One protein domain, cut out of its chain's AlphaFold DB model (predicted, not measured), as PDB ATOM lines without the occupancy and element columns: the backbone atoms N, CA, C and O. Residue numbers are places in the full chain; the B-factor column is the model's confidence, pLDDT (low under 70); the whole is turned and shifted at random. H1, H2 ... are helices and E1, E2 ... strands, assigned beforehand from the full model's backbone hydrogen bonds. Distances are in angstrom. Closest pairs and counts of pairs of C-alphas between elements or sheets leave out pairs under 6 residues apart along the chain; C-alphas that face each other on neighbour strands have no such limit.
ATOM      1  N   ALA A   2     -45.523 -38.366   2.503       45.50
ATOM      2  CA  ALA A   2     -45.478 -37.010   1.942       45.50
ATOM      3  C   ALA A   2     -44.311 -36.873   0.941       45.50
ATOM      4  O   ALA A   2     -43.326 -37.596   1.096       45.50
ATOM      5  N   PRO A   3     -44.378 -35.970  -0.056       50.41
ATOM      6  CA  PRO A   3     -43.297 -35.801  -1.024       50.41
ATOM      7  C   PRO A   3     -42.004 -35.344  -0.336       50.41
ATOM      8  O   PRO A   3     -42.010 -34.396   0.451       50.41
ATOM      9  N   ALA A   4     -40.896 -36.021  -0.644       57.19
ATOM     10  CA  ALA A   4     -39.571 -35.649  -0.163       57.19
ATOM     11  C   ALA A   4     -38.919 -34.628  -1.109       57.19
ATOM     12  O   ALA A   4     -38.968 -34.787  -2.328       57.19
ATOM     13  N   GLN A   5     -38.286 -33.590  -0.558       59.38
ATOM     14  CA  GLN A   5     -37.609 -32.557  -1.348       59.38
ATOM     15  C   GLN A   5     -36.103 -32.831  -1.433       59.38
ATOM     16  O   GLN A   5     -35.366 -32.595  -0.472       59.38
ATOM     17  N   SER A   6     -35.646 -33.301  -2.596       53.88
ATOM     18  CA  SER A   6     -34.228 -33.534  -2.897       53.88
ATOM     19  C   SER A   6     -33.571 -32.274  -3.466       53.88
ATOM     20  O   SER A   6     -34.078 -31.698  -4.423       53.88
ATOM     21  N   LEU A   7     -32.403 -31.902  -2.943       54.25
ATOM     22  CA  LEU A   7     -31.451 -31.007  -3.614       54.25
ATOM     23  C   LEU A   7     -30.094 -31.715  -3.690       54.25
ATOM     24  O   LEU A   7     -29.693 -32.374  -2.731       54.25
ATOM     25  N   GLY A   8     -29.416 -31.597  -4.831       43.28
ATOM     26  CA  GLY A   8     -28.097 -32.187  -5.047       43.28
ATOM     27  C   GLY A   8     -27.650 -32.073  -6.502       43.28
ATOM     28  O   GLY A   8     -28.390 -32.439  -7.415       43.28
ATOM     29  N   GLY A   9     -26.436 -31.569  -6.700       42.72
ATOM     30  CA  GLY A   9     -25.691 -31.617  -7.952       42.72
ATOM     31  C   GLY A   9     -24.235 -31.915  -7.606       42.72
ATOM     32  O   GLY A   9     -23.649 -31.180  -6.820       42.72
ATOM     33  N   GLY A  10     -23.688 -33.005  -8.151       50.91
ATOM     34  CA  GLY A  10     -22.371 -33.532  -7.778       50.91
ATOM     35  C   GLY A  10     -22.390 -34.381  -6.499       50.91
ATOM     36  O   GLY A  10     -22.320 -33.844  -5.399       50.91
ATOM     37  N   GLY A  11     -22.441 -35.709  -6.656       60.19
ATOM     38  CA  GLY A  11     -22.135 -36.706  -5.614       60.19
ATOM     39  C   GLY A  11     -23.135 -36.838  -4.459       60.19
ATOM     40  O   GLY A  11     -23.728 -37.893  -4.279       60.19
ATOM     41  N   SER A  12     -23.322 -35.774  -3.680       71.69
ATOM     42  CA  SER A  12     -24.090 -35.770  -2.429       71.69
ATOM     43  C   SER A  12     -25.569 -35.414  -2.614       71.69
ATOM     44  O   SER A  12     -25.945 -34.691  -3.544       71.69
ATOM     45  N   ARG A  13     -26.422 -35.848  -1.675       84.06
ATOM     46  CA  ARG A  13     -27.869 -35.569  -1.704       84.06
ATOM     47  C   ARG A  13     -28.443 -35.304  -0.314       84.06
ATOM     48  O   ARG A  13     -28.399 -36.167   0.556       84.06
ATOM     49  N   LEU A  14     -29.088 -34.150  -0.132       85.12
ATOM     50  CA  LEU A  14     -29.913 -33.878   1.049       85.12
ATOM     51  C   LEU A  14     -31.394 -34.066   0.708       85.12
ATOM     52  O   LEU A  14     -31.936 -33.392  -0.176       85.12
ATOM     53  N   THR A  15     -32.061 -34.945   1.453       84.31
ATOM     54  CA  THR A  15     -33.506 -35.188   1.351       84.31
ATOM     55  C   THR A  15     -34.201 -34.832   2.659       84.31
ATOM     56  O   THR A  15     -33.646 -35.039   3.733       84.31
ATOM     57  N   SER A  16     -35.420 -34.297   2.585       80.69
ATOM     58  CA  SER A  16     -36.263 -34.073   3.765       80.69
ATOM     59  C   SER A  16     -37.725 -34.396   3.477       80.69
ATOM     60  O   SER A  16     -38.206 -34.150   2.370       80.69
ATOM     61  N   GLY A  17     -38.442 -34.933   4.467       80.19
ATOM     62  CA  GLY A  17     -39.813 -35.413   4.302       80.19
ATOM     63  C   GLY A  17     -40.596 -35.505   5.612       80.19
ATOM     64  O   GLY A  17     -40.034 -35.630   6.699       80.19
ATOM     65  N   ALA A  18     -41.923 -35.428   5.505       82.19
ATOM     66  CA  ALA A  18     -42.813 -35.437   6.658       82.19
ATOM     67  C   ALA A  18     -43.137 -36.861   7.144       82.19
ATOM     68  O   ALA A  18     -43.739 -37.655   6.415       82.19
ATOM     69  N   MET A  19     -42.796 -37.143   8.399       76.38
ATOM     70  CA  MET A  19     -43.012 -38.410   9.097       76.38
ATOM     71  C   MET A  19     -44.221 -38.301  10.031       76.38
ATOM     72  O   MET A  19     -44.298 -37.376  10.837       76.38
ATOM     73  N   TYR A  58     -43.749 -34.904  12.315       89.38
ATOM     74  CA  TYR A  58     -42.492 -34.155  12.259       89.38
ATOM     75  C   TYR A  58     -41.937 -34.172  10.828       89.38
ATOM     76  O   TYR A  58     -42.526 -34.775   9.923       89.38
ATOM     77  N   VAL A  59     -40.838 -33.468  10.592       91.44
ATOM     78  CA  VAL A  59     -40.059 -33.482   9.354       91.44
ATOM     79  C   VAL A  59     -38.668 -33.999   9.694       91.44
ATOM     80  O   VAL A  59     -38.002 -33.461  10.576       91.44
ATOM     81  N   ALA A  60     -38.242 -35.050   9.004       93.31
ATOM     82  CA  ALA A  60     -36.891 -35.589   9.095       93.31
ATOM     83  C   ALA A  60     -36.085 -35.189   7.857       93.31
ATOM     84  O   ALA A  60     -36.662 -34.980   6.784       93.31
ATOM     85  N   ALA A  61     -34.766 -35.138   7.998       94.62
ATOM     86  CA  ALA A  61     -33.817 -35.057   6.901       94.62
ATOM     87  C   ALA A  61     -32.814 -36.219   6.953       94.62
ATOM     88  O   ALA A  61     -32.462 -36.705   8.026       94.62
ATOM     89  N   VAL A  62     -32.345 -36.647   5.785       96.31
ATOM     90  CA  VAL A  62     -31.263 -37.627   5.631       96.31
ATOM     91  C   VAL A  62     -30.293 -37.082   4.595       96.31
ATOM     92  O   VAL A  62     -30.721 -36.638   3.519       96.31
ATOM     93  N   TYR A  63     -29.006 -37.100   4.935       95.81
ATOM     94  CA  TYR A  63     -27.926 -36.681   4.053       95.81
ATOM     95  C   TYR A  63     -27.114 -37.883   3.565       95.81
ATOM     96  O   TYR A  63     -26.613 -38.675   4.357       95.81
ATOM     97  N   GLU A  64     -26.980 -38.000   2.249       96.19
ATOM     98  CA  GLU A  64     -26.066 -38.917   1.574       96.19
ATOM     99  C   GLU A  64     -24.723 -38.195   1.394       96.19
ATOM    100  O   GLU A  64     -24.619 -37.269   0.580       96.19
ATOM    101  N   HIS A  65     -23.733 -38.575   2.210       94.44
ATOM    102  CA  HIS A  65     -22.412 -37.943   2.266       94.44
ATOM    103  C   HIS A  65     -21.406 -38.621   1.342       94.44
ATOM    104  O   HIS A  65     -21.334 -39.848   1.287       94.44
ATOM    105  N   GLN A  66     -20.562 -37.817   0.702       94.44
ATOM    106  CA  GLN A  66     -19.361 -38.288   0.025       94.44
ATOM    107  C   GLN A  66     -18.143 -37.985   0.909       94.44
ATOM    108  O   GLN A  66     -17.556 -36.908   0.818       94.44
ATOM    109  N   SER A  67     -17.786 -38.932   1.781       93.69
ATOM    110  CA  SER A  67     -16.739 -38.747   2.789       93.69
ATOM    111  C   SER A  67     -15.363 -38.444   2.197       93.69
ATOM    112  O   SER A  67     -14.900 -39.119   1.274       93.69
ATOM    113  N   PHE A  68     -14.653 -37.497   2.811       95.19
ATOM    114  CA  PHE A  68     -13.200 -37.423   2.715       95.19
ATOM    115  C   PHE A  68     -12.612 -38.589   3.519       95.19
ATOM    116  O   PHE A  68     -12.905 -38.730   4.706       95.19
ATOM    117  N   LEU A  69     -11.809 -39.434   2.871       94.31
ATOM    118  CA  LEU A  69     -11.233 -40.648   3.460       94.31
ATOM    119  C   LEU A  69      -9.715 -40.512   3.637       94.31
ATOM    120  O   LEU A  69      -9.067 -39.748   2.916       94.31
ATOM    121  N   SER A  70      -9.138 -41.293   4.558       91.88
ATOM    122  CA  SER A  70      -7.684 -41.479   4.598       91.88
ATOM    123  C   SER A  70      -7.220 -42.194   3.318       91.88
ATOM    124  O   SER A  70      -7.855 -43.178   2.927       91.88
ATOM    125  N   PRO A  71      -6.121 -41.762   2.668       89.69
ATOM    126  CA  PRO A  71      -5.544 -42.489   1.537       89.69
ATOM    127  C   PRO A  71      -4.951 -43.847   1.950       89.69
ATOM    128  O   PRO A  71      -4.870 -44.748   1.120       89.69
ATOM    129  N   ASP A  72      -4.566 -43.999   3.220       93.94
ATOM    130  CA  ASP A  72      -4.136 -45.261   3.823       93.94
ATOM    131  C   ASP A  72      -4.737 -45.378   5.243       93.94
ATOM    132  O   ASP A  72      -4.280 -44.695   6.164       93.94
ATOM    133  N   PRO A  73      -5.790 -46.192   5.452       92.25
ATOM    134  CA  PRO A  73      -6.393 -46.415   6.770       92.25
ATOM    135  C   PRO A  73      -5.616 -47.430   7.636       92.25
ATOM    136  O   PRO A  73      -5.978 -47.672   8.790       92.25
ATOM    137  N   LEU A  74      -4.556 -48.053   7.108       94.56
ATOM    138  CA  LEU A  74      -3.690 -48.981   7.843       94.56
ATOM    139  C   LEU A  74      -2.445 -48.282   8.411       94.56
ATOM    140  O   LEU A  74      -1.867 -48.774   9.383       94.56
ATOM    141  N   ALA A  75      -2.062 -47.134   7.848       92.56
ATOM    142  CA  ALA A  75      -1.000 -46.279   8.367       92.56
ATOM    143  C   ALA A  75      -1.271 -45.802   9.807       92.56
ATOM    144  O   ALA A  75      -2.412 -45.619  10.235       92.56
ATOM    145  N   LEU A  76      -0.194 -45.562  10.561       87.62
ATOM    146  CA  LEU A  76      -0.268 -44.890  11.856       87.62
ATOM    147  C   LEU A  76      -0.271 -43.372  11.633       87.62
ATOM    148  O   LEU A  76       0.721 -42.803  11.183       87.62
ATOM    149  N   THR A  77      -1.398 -42.740  11.947       91.62
ATOM    150  CA  THR A  77      -1.647 -41.297  11.812       91.62
ATOM    151  C   THR A  77      -1.519 -40.607  13.178       91.62
ATOM    152  O   THR A  77      -1.741 -41.244  14.207       91.62
ATOM    153  N   SER A  78      -1.155 -39.320  13.227       95.56
ATOM    154  CA  SER A  78      -1.186 -38.560  14.490       95.56
ATOM    155  C   SER A  78      -2.619 -38.144  14.869       95.56
ATOM    156  O   SER A  78      -3.520 -38.166  14.028       95.56
ATOM    157  N   ARG A  79      -2.858 -37.751  16.130       94.69
ATOM    158  CA  ARG A  79      -4.181 -37.267  16.579       94.69
ATOM    159  C   ARG A  79      -4.585 -35.995  15.832       94.69
ATOM    160  O   ARG A  79      -5.726 -35.868  15.408       94.69
ATOM    161  N   GLU A  80      -3.636 -35.097  15.604       94.12
ATOM    162  CA  GLU A  80      -3.830 -33.831  14.893       94.12
ATOM    163  C   GLU A  80      -4.254 -34.079  13.437       94.12
ATOM    164  O   GLU A  80      -5.267 -33.553  12.986       94.12
ATOM    165  N   GLN A  81      -3.549 -34.966  12.728       94.50
ATOM    166  CA  GLN A  81      -3.885 -35.355  11.353       94.50
ATOM    167  C   GLN A  81      -5.244 -36.071  11.252       94.50
ATOM    168  O   GLN A  81      -5.973 -35.900  10.272       94.50
ATOM    169  N   ALA A  82      -5.601 -36.871  12.261       95.00
ATOM    170  CA  ALA A  82      -6.913 -37.500  12.345       95.00
ATOM    171  C   ALA A  82      -8.026 -36.452  12.524       95.00
ATOM    172  O   ALA A  82      -9.027 -36.493  11.806       95.00
ATOM    173  N   LEU A  83      -7.824 -35.469  13.409       94.81
ATOM    174  CA  LEU A  83      -8.742 -34.345  13.607       94.81
ATOM    175  C   LEU A  83      -8.902 -33.493  12.342       94.81
ATOM    176  O   LEU A  83     -10.029 -33.187  11.970       94.81
ATOM    177  N   GLU A  84      -7.821 -33.187  11.618       94.38
ATOM    178  CA  GLU A  84      -7.884 -32.483  10.325       94.38
ATOM    179  C   GLU A  84      -8.748 -33.218   9.283       94.38
ATOM    180  O   GLU A  84      -9.485 -32.589   8.516       94.38
ATOM    181  N   LEU A  85      -8.694 -34.555   9.230       95.00
ATOM    182  CA  LEU A  85      -9.577 -35.332   8.356       95.00
ATOM    183  C   LEU A  85     -11.038 -35.260   8.822       95.00
ATOM    184  O   LEU A  85     -11.922 -35.017   7.998       95.00
ATOM    185  N   MET A  86     -11.283 -35.436  10.121       95.31
ATOM    186  CA  MET A  86     -12.631 -35.437  10.691       95.31
ATOM    187  C   MET A  86     -13.313 -34.068  10.580       95.31
ATOM    188  O   MET A  86     -14.477 -34.002  10.186       95.31
ATOM    189  N   HIS A  87     -12.585 -32.974  10.821       93.62
ATOM    190  CA  HIS A  87     -13.093 -31.608  10.670       93.62
ATOM    191  C   HIS A  87     -13.566 -31.329   9.236       93.62
ATOM    192  O   HIS A  87     -14.678 -30.844   9.066       93.62
ATOM    193  N   ARG A  88     -12.829 -31.757   8.198       94.44
ATOM    194  CA  ARG A  88     -13.270 -31.585   6.796       94.44
ATOM    195  C   ARG A  88     -14.594 -32.284   6.474       94.44
ATOM    196  O   ARG A  88     -15.339 -31.813   5.617       94.44
ATOM    197  N   ASN A  89     -14.903 -33.404   7.131       95.56
ATOM    198  CA  ASN A  89     -16.214 -34.049   7.008       95.56
ATOM    199  C   ASN A  89     -17.293 -33.299   7.815       95.56
ATOM    200  O   ASN A  89     -18.413 -33.127   7.329       95.56
ATOM    201  N   LEU A  90     -16.954 -32.791   9.004       94.75
ATOM    202  CA  LEU A  90     -17.861 -31.994   9.838       94.75
ATOM    203  C   LEU A  90     -18.220 -30.630   9.223       94.75
ATOM    204  O   LEU A  90     -19.381 -30.231   9.319       94.75
ATOM    205  N   ASP A  91     -17.299 -29.966   8.521       92.12
ATOM    206  CA  ASP A  91     -17.550 -28.713   7.786       92.12
ATOM    207  C   ASP A  91     -18.665 -28.884   6.737       92.12
ATOM    208  O   ASP A  91     -19.477 -27.985   6.498       92.12
ATOM    209  N   VAL A  92     -18.736 -30.062   6.104       93.88
ATOM    210  CA  VAL A  92     -19.829 -30.415   5.186       93.88
ATOM    211  C   VAL A  92     -21.119 -30.654   5.970       93.88
ATOM    212  O   VAL A  92     -22.183 -30.200   5.545       93.88
ATOM    213  N   TYR A  93     -21.047 -31.330   7.121       94.50
ATOM    214  CA  TYR A  93     -22.219 -31.615   7.954       94.50
ATOM    215  C   TYR A  93     -22.855 -30.345   8.514       94.50
ATOM    216  O   TYR A  93     -24.076 -30.234   8.435       94.50
ATOM    217  N   GLU A  94     -22.085 -29.355   8.974       93.12
ATOM    218  CA  GLU A  94     -22.615 -28.064   9.447       93.12
ATOM    219  C   GLU A  94     -23.476 -27.379   8.367       93.12
ATOM    220  O   GLU A  94     -24.588 -26.905   8.635       93.12
ATOM    221  N   GLN A  95     -23.026 -27.410   7.107       91.31
ATOM    222  CA  GLN A  95     -23.784 -26.878   5.969       91.31
ATOM    223  C   GLN A  95     -25.099 -27.641   5.742       91.31
ATOM    224  O   GLN A  95     -26.128 -27.030   5.420       91.31
ATOM    225  N   GLN A  96     -25.105 -28.964   5.940       92.94
ATOM    226  CA  GLN A  96     -26.320 -29.777   5.815       92.94
ATOM    227  C   GLN A  96     -27.270 -29.605   7.004       92.94
ATOM    228  O   GLN A  96     -28.477 -29.526   6.779       92.94
ATOM    229  N   VAL A  97     -26.762 -29.467   8.236       92.94
ATOM    230  CA  VAL A  97     -27.558 -29.105   9.425       92.94
ATOM    231  C   VAL A  97     -28.233 -27.759   9.196       92.94
ATOM    232  O   VAL A  97     -29.459 -27.668   9.278       92.94
ATOM    233  N   THR A  98     -27.468 -26.740   8.792       91.00
ATOM    234  CA  THR A  98     -27.993 -25.406   8.464       91.00
ATOM    235  C   THR A  98     -29.076 -25.483   7.384       91.00
ATOM    236  O   THR A  98     -30.132 -24.855   7.503       91.00
ATOM    237  N   THR A  99     -28.861 -26.274   6.330       92.25
ATOM    238  CA  THR A  99     -29.819 -26.418   5.222       92.25
ATOM    239  C   THR A  99     -31.079 -27.188   5.635       92.25
ATOM    240  O   THR A  99     -32.187 -26.794   5.264       92.25
ATOM    241  N   ALA A 100     -30.952 -28.251   6.430       90.88
ATOM    242  CA  ALA A 100     -32.082 -29.016   6.953       90.88
ATOM    243  C   ALA A 100     -32.912 -28.203   7.960       90.88
ATOM    244  O   ALA A 100     -34.142 -28.209   7.876       90.88
ATOM    245  N   ALA A 101     -32.264 -27.433   8.838       90.81
ATOM    246  CA  ALA A 101     -32.927 -26.512   9.759       90.81
ATOM    247  C   ALA A 101     -33.710 -25.424   9.004       90.81
ATOM    248  O   ALA A 101     -34.885 -25.199   9.293       90.81
ATOM    249  N   ARG A 102     -33.122 -24.820   7.957       91.62
ATOM    250  CA  ARG A 102     -33.816 -23.869   7.060       91.62
ATOM    251  C   ARG A 102     -35.012 -24.488   6.326       91.62
ATOM    252  O   ARG A 102     -35.980 -23.787   6.053       91.62
ATOM    253  N   LYS A 103     -34.975 -25.793   6.033       89.75
ATOM    254  CA  LYS A 103     -36.110 -26.568   5.490       89.75
ATOM    255  C   LYS A 103     -37.133 -26.999   6.555       89.75
ATOM    256  O   LYS A 103     -38.087 -27.702   6.226       89.75
ATOM    257  N   GLY A 104     -36.949 -26.610   7.817       90.38
ATOM    258  CA  GLY A 104     -37.845 -26.969   8.912       90.38
ATOM    259  C   GLY A 104     -37.810 -28.454   9.272       90.38
ATOM    260  O   GLY A 104     -38.842 -28.991   9.672       90.38
ATOM    261  N   ALA A 105     -36.666 -29.132   9.121       92.31
ATOM    262  CA  ALA A 105     -36.458 -30.462   9.692       92.31
ATOM    263  C   ALA A 105     -36.247 -30.370  11.216       92.31
ATOM    264  O   ALA A 105     -35.545 -29.487  11.698       92.31
ATOM    265  N   GLN A 106     -36.852 -31.288  11.975       92.56
ATOM    266  CA  GLN A 106     -36.666 -31.415  13.431       92.56
ATOM    267  C   GLN A 106     -35.499 -32.348  13.786       92.56
ATOM    268  O   GLN A 106     -35.019 -32.332  14.913       92.56
ATOM    269  N   ILE A 107     -35.076 -33.187  12.840       92.75
ATOM    270  CA  ILE A 107     -33.974 -34.138  12.982       92.75
ATOM    271  C   ILE A 107     -33.299 -34.328  11.622       92.75
ATOM    272  O   ILE A 107     -33.984 -34.381  10.596       92.75
ATOM    273  N   ILE A 108     -31.974 -34.444  11.621       95.12
ATOM    274  CA  ILE A 108     -31.164 -34.863  10.474       95.12
ATOM    275  C   ILE A 108     -30.358 -36.106  10.864       95.12
ATOM    276  O   ILE A 108     -29.926 -36.228  12.009       95.12
ATOM    277  N   VAL A 109     -30.191 -37.034   9.923       96.31
ATOM    278  CA  VAL A 109     -29.382 -38.250  10.084       96.31
ATOM    279  C   VAL A 109     -28.245 -38.253   9.063       96.31
ATOM    280  O   VAL A 109     -28.452 -37.923   7.890       96.31
ATOM    281  N   PHE A 110     -27.064 -38.647   9.537       96.44
ATOM    282  CA  PHE A 110     -25.818 -38.792   8.785       96.44
ATOM    283  C   PHE A 110     -25.447 -40.280   8.638       96.44
ATOM    284  O   PHE A 110     -25.910 -41.091   9.446       96.44
ATOM    285  N   PRO A 111     -24.662 -40.664   7.614       96.94
ATOM    286  CA  PRO A 111     -24.266 -42.052   7.405       96.94
ATOM    287  C   PRO A 111     -23.241 -42.541   8.438       96.94
ATOM    288  O   PRO A 111     -22.481 -41.762   9.015       96.94
ATOM    289  N   GLU A 112     -23.208 -43.861   8.621       96.94
ATOM    290  CA  GLU A 112     -22.149 -44.579   9.338       96.94
ATOM    291  C   GLU A 112     -20.772 -44.292   8.714       96.94
ATOM    292  O   GLU A 112     -20.672 -44.042   7.510       96.94
ATOM    293  N   ASP A 113     -19.723 -44.264   9.543       95.88
ATOM    294  CA  ASP A 113     -18.333 -43.958   9.165       95.88
ATOM    295  C   ASP A 113     -18.122 -42.633   8.399       95.88
ATOM    296  O   ASP A 113     -17.044 -42.363   7.868       95.88
ATOM    297  N   GLY A 114     -19.118 -41.744   8.371       95.62
ATOM    298  CA  GLY A 114     -19.099 -40.530   7.556       95.62
ATOM    299  C   GLY A 114     -18.084 -39.454   7.975       95.62
ATOM    300  O   GLY A 114     -17.794 -38.558   7.186       95.62
ATOM    301  N   ILE A 115     -17.531 -39.544   9.190       95.38
ATOM    302  CA  ILE A 115     -16.575 -38.572   9.752       95.38
ATOM    303  C   ILE A 115     -15.114 -39.024   9.573       95.38
ATOM    304  O   ILE A 115     -14.269 -38.202   9.224       95.38
ATOM    305  N   HIS A 116     -14.811 -40.312   9.775       94.56
ATOM    306  CA  HIS A 116     -13.442 -40.860   9.740       94.56
ATOM    307  C   HIS A 116     -13.193 -41.903   8.633       94.56
ATOM    308  O   HIS A 116     -12.041 -42.190   8.315       94.56
ATOM    309  N   GLY A 117     -14.238 -42.458   8.017       95.19
ATOM    310  CA  GLY A 117     -14.125 -43.565   7.068       95.19
ATOM    311  C   GLY A 117     -13.978 -44.936   7.735       95.19
ATOM    312  O   GLY A 117     -14.184 -45.090   8.936       95.19
ATOM    313  N   PHE A 118     -13.609 -45.932   6.933       95.12
ATOM    314  CA  PHE A 118     -13.611 -47.358   7.281       95.12
ATOM    315  C   PHE A 118     -12.265 -48.034   6.930       95.12
ATOM    316  O   PHE A 118     -11.330 -47.376   6.477       95.12
ATOM    317  N   ASN A 119     -12.163 -49.360   7.115       95.81
ATOM    318  CA  ASN A 119     -10.966 -50.196   6.869       95.81
ATOM    319  C   ASN A 119      -9.757 -49.976   7.806       95.81
ATOM    320  O   ASN A 119      -8.622 -50.281   7.438       95.81
ATOM    321  N   PHE A 120      -9.980 -49.505   9.033       96.56
ATOM    322  CA  PHE A 120      -8.914 -49.364  10.029       96.56
ATOM    323  C   PHE A 120      -8.567 -50.675  10.757       96.56
ATOM    324  O   PHE A 120      -9.389 -51.581  10.910       96.56
ATOM    325  N   THR A 121      -7.349 -50.743  11.296       97.06
ATOM    326  CA  THR A 121      -6.962 -51.726  12.320       97.06
ATOM    327  C   THR A 121      -7.304 -51.206  13.719       97.06
ATOM    328  O   THR A 121      -7.523 -50.010  13.911       97.06
ATOM    329  N   ARG A 122      -7.254 -52.071  14.745       96.12
ATOM    330  CA  ARG A 122      -7.416 -51.648  16.154       96.12
ATOM    331  C   ARG A 122      -6.404 -50.588  16.610       96.12
ATOM    332  O   ARG A 122      -6.688 -49.890  17.576       96.12
ATOM    333  N   THR A 123      -5.249 -50.489  15.949       96.38
ATOM    334  CA  THR A 123      -4.213 -49.498  16.268       96.38
ATOM    335  C   THR A 123      -4.381 -48.231  15.432       96.38
ATOM    336  O   THR A 123      -4.340 -47.139  15.986       96.38
ATOM    337  N   SER A 124      -4.620 -48.356  14.120       96.44
ATOM    338  CA  SER A 124      -4.748 -47.197  13.221       96.44
ATOM    339  C   SER A 124      -6.055 -46.414  13.397       96.44
ATOM    340  O   SER A 124      -6.077 -45.231  13.076       96.44
ATOM    341  N   ILE A 125      -7.111 -47.009  13.974       96.81
ATOM    342  CA  ILE A 125      -8.327 -46.262  14.356       96.81
ATOM    343  C   ILE A 125      -8.119 -45.366  15.585       96.81
ATOM    344  O   ILE A 125      -8.818 -44.372  15.732       96.81
ATOM    345  N   TYR A 126      -7.182 -45.697  16.482       95.81
ATOM    346  CA  TYR A 126      -7.086 -45.069  17.807       95.81
ATOM    347  C   TYR A 126      -6.998 -43.523  17.785       95.81
ATOM    348  O   TYR A 126      -7.695 -42.900  18.584       95.81
ATOM    349  N   PRO A 127      -6.253 -42.876  16.860       95.50
ATOM    350  CA  PRO A 127      -6.213 -41.412  16.739       95.50
ATOM    351  C   PRO A 127      -7.559 -40.747  16.394       95.50
ATOM    352  O   PRO A 127      -7.723 -39.551  16.629       95.50
TER     353      PRO A 127
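AT A GLANCE: This is residues 2 to 19 and 58 to 127 of the 179 residues of the protein "Biotinidase" of Bos indicus x Bos taurus (UniProt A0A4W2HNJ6). A small sheet makes one end of a rod, with residues 93 to 101 of one long helix, H1, over one face in two layers; the rest of H1 and two loops, residues 65 to 78 and 110 to 127, run beyond it. The printed part has 88 residues, class mixed, ordered E1, E2, E3, H1, E4. The mixed sheet runs E1, E2, E3, E4. The whole is loose, radius of gyration of the C-alphas 15.3 A, spanning 46 by 23 by 18 A.

IN THESE COORDINATES: E1, residues 5 to 7, begins at C-alpha (-37.609, -32.557, -1.348). E2 is residues 13 to 19, E3 58 to 64. H1, residues 79 to 102, is 33.9 A long, with a 29 degrees kink near residue 86. E4, residues 107 to 109, ends at C-alpha (-29.382, -38.250, 10.084).

HOW THE PARTS SIT: E2 and E3 are antiparallel, N 17 and O 60 2.9 A apart. E1 and E2 form a hairpin, N 5 to O 16 3.0 A. E3 and E4 are parallel, N 61 to O 107 2.8 A; with H1 between, they make a strand-helix-strand unit, its crossover right-handed. H1 lies over E3, height over the sheet 8.6 A, closest C-alphas Ala 61 and Ala 100, 6.3 A; 18 of its 20 O i to N i+4 pairs are within hydrogen-bond range.

THE WHOLE: Residues 20 to 57 are cut out; C-alphas 19 and 58 are 5.3 A apart. E3 to H1 is a long link. Residues 2 to 11 have pLDDT under 70.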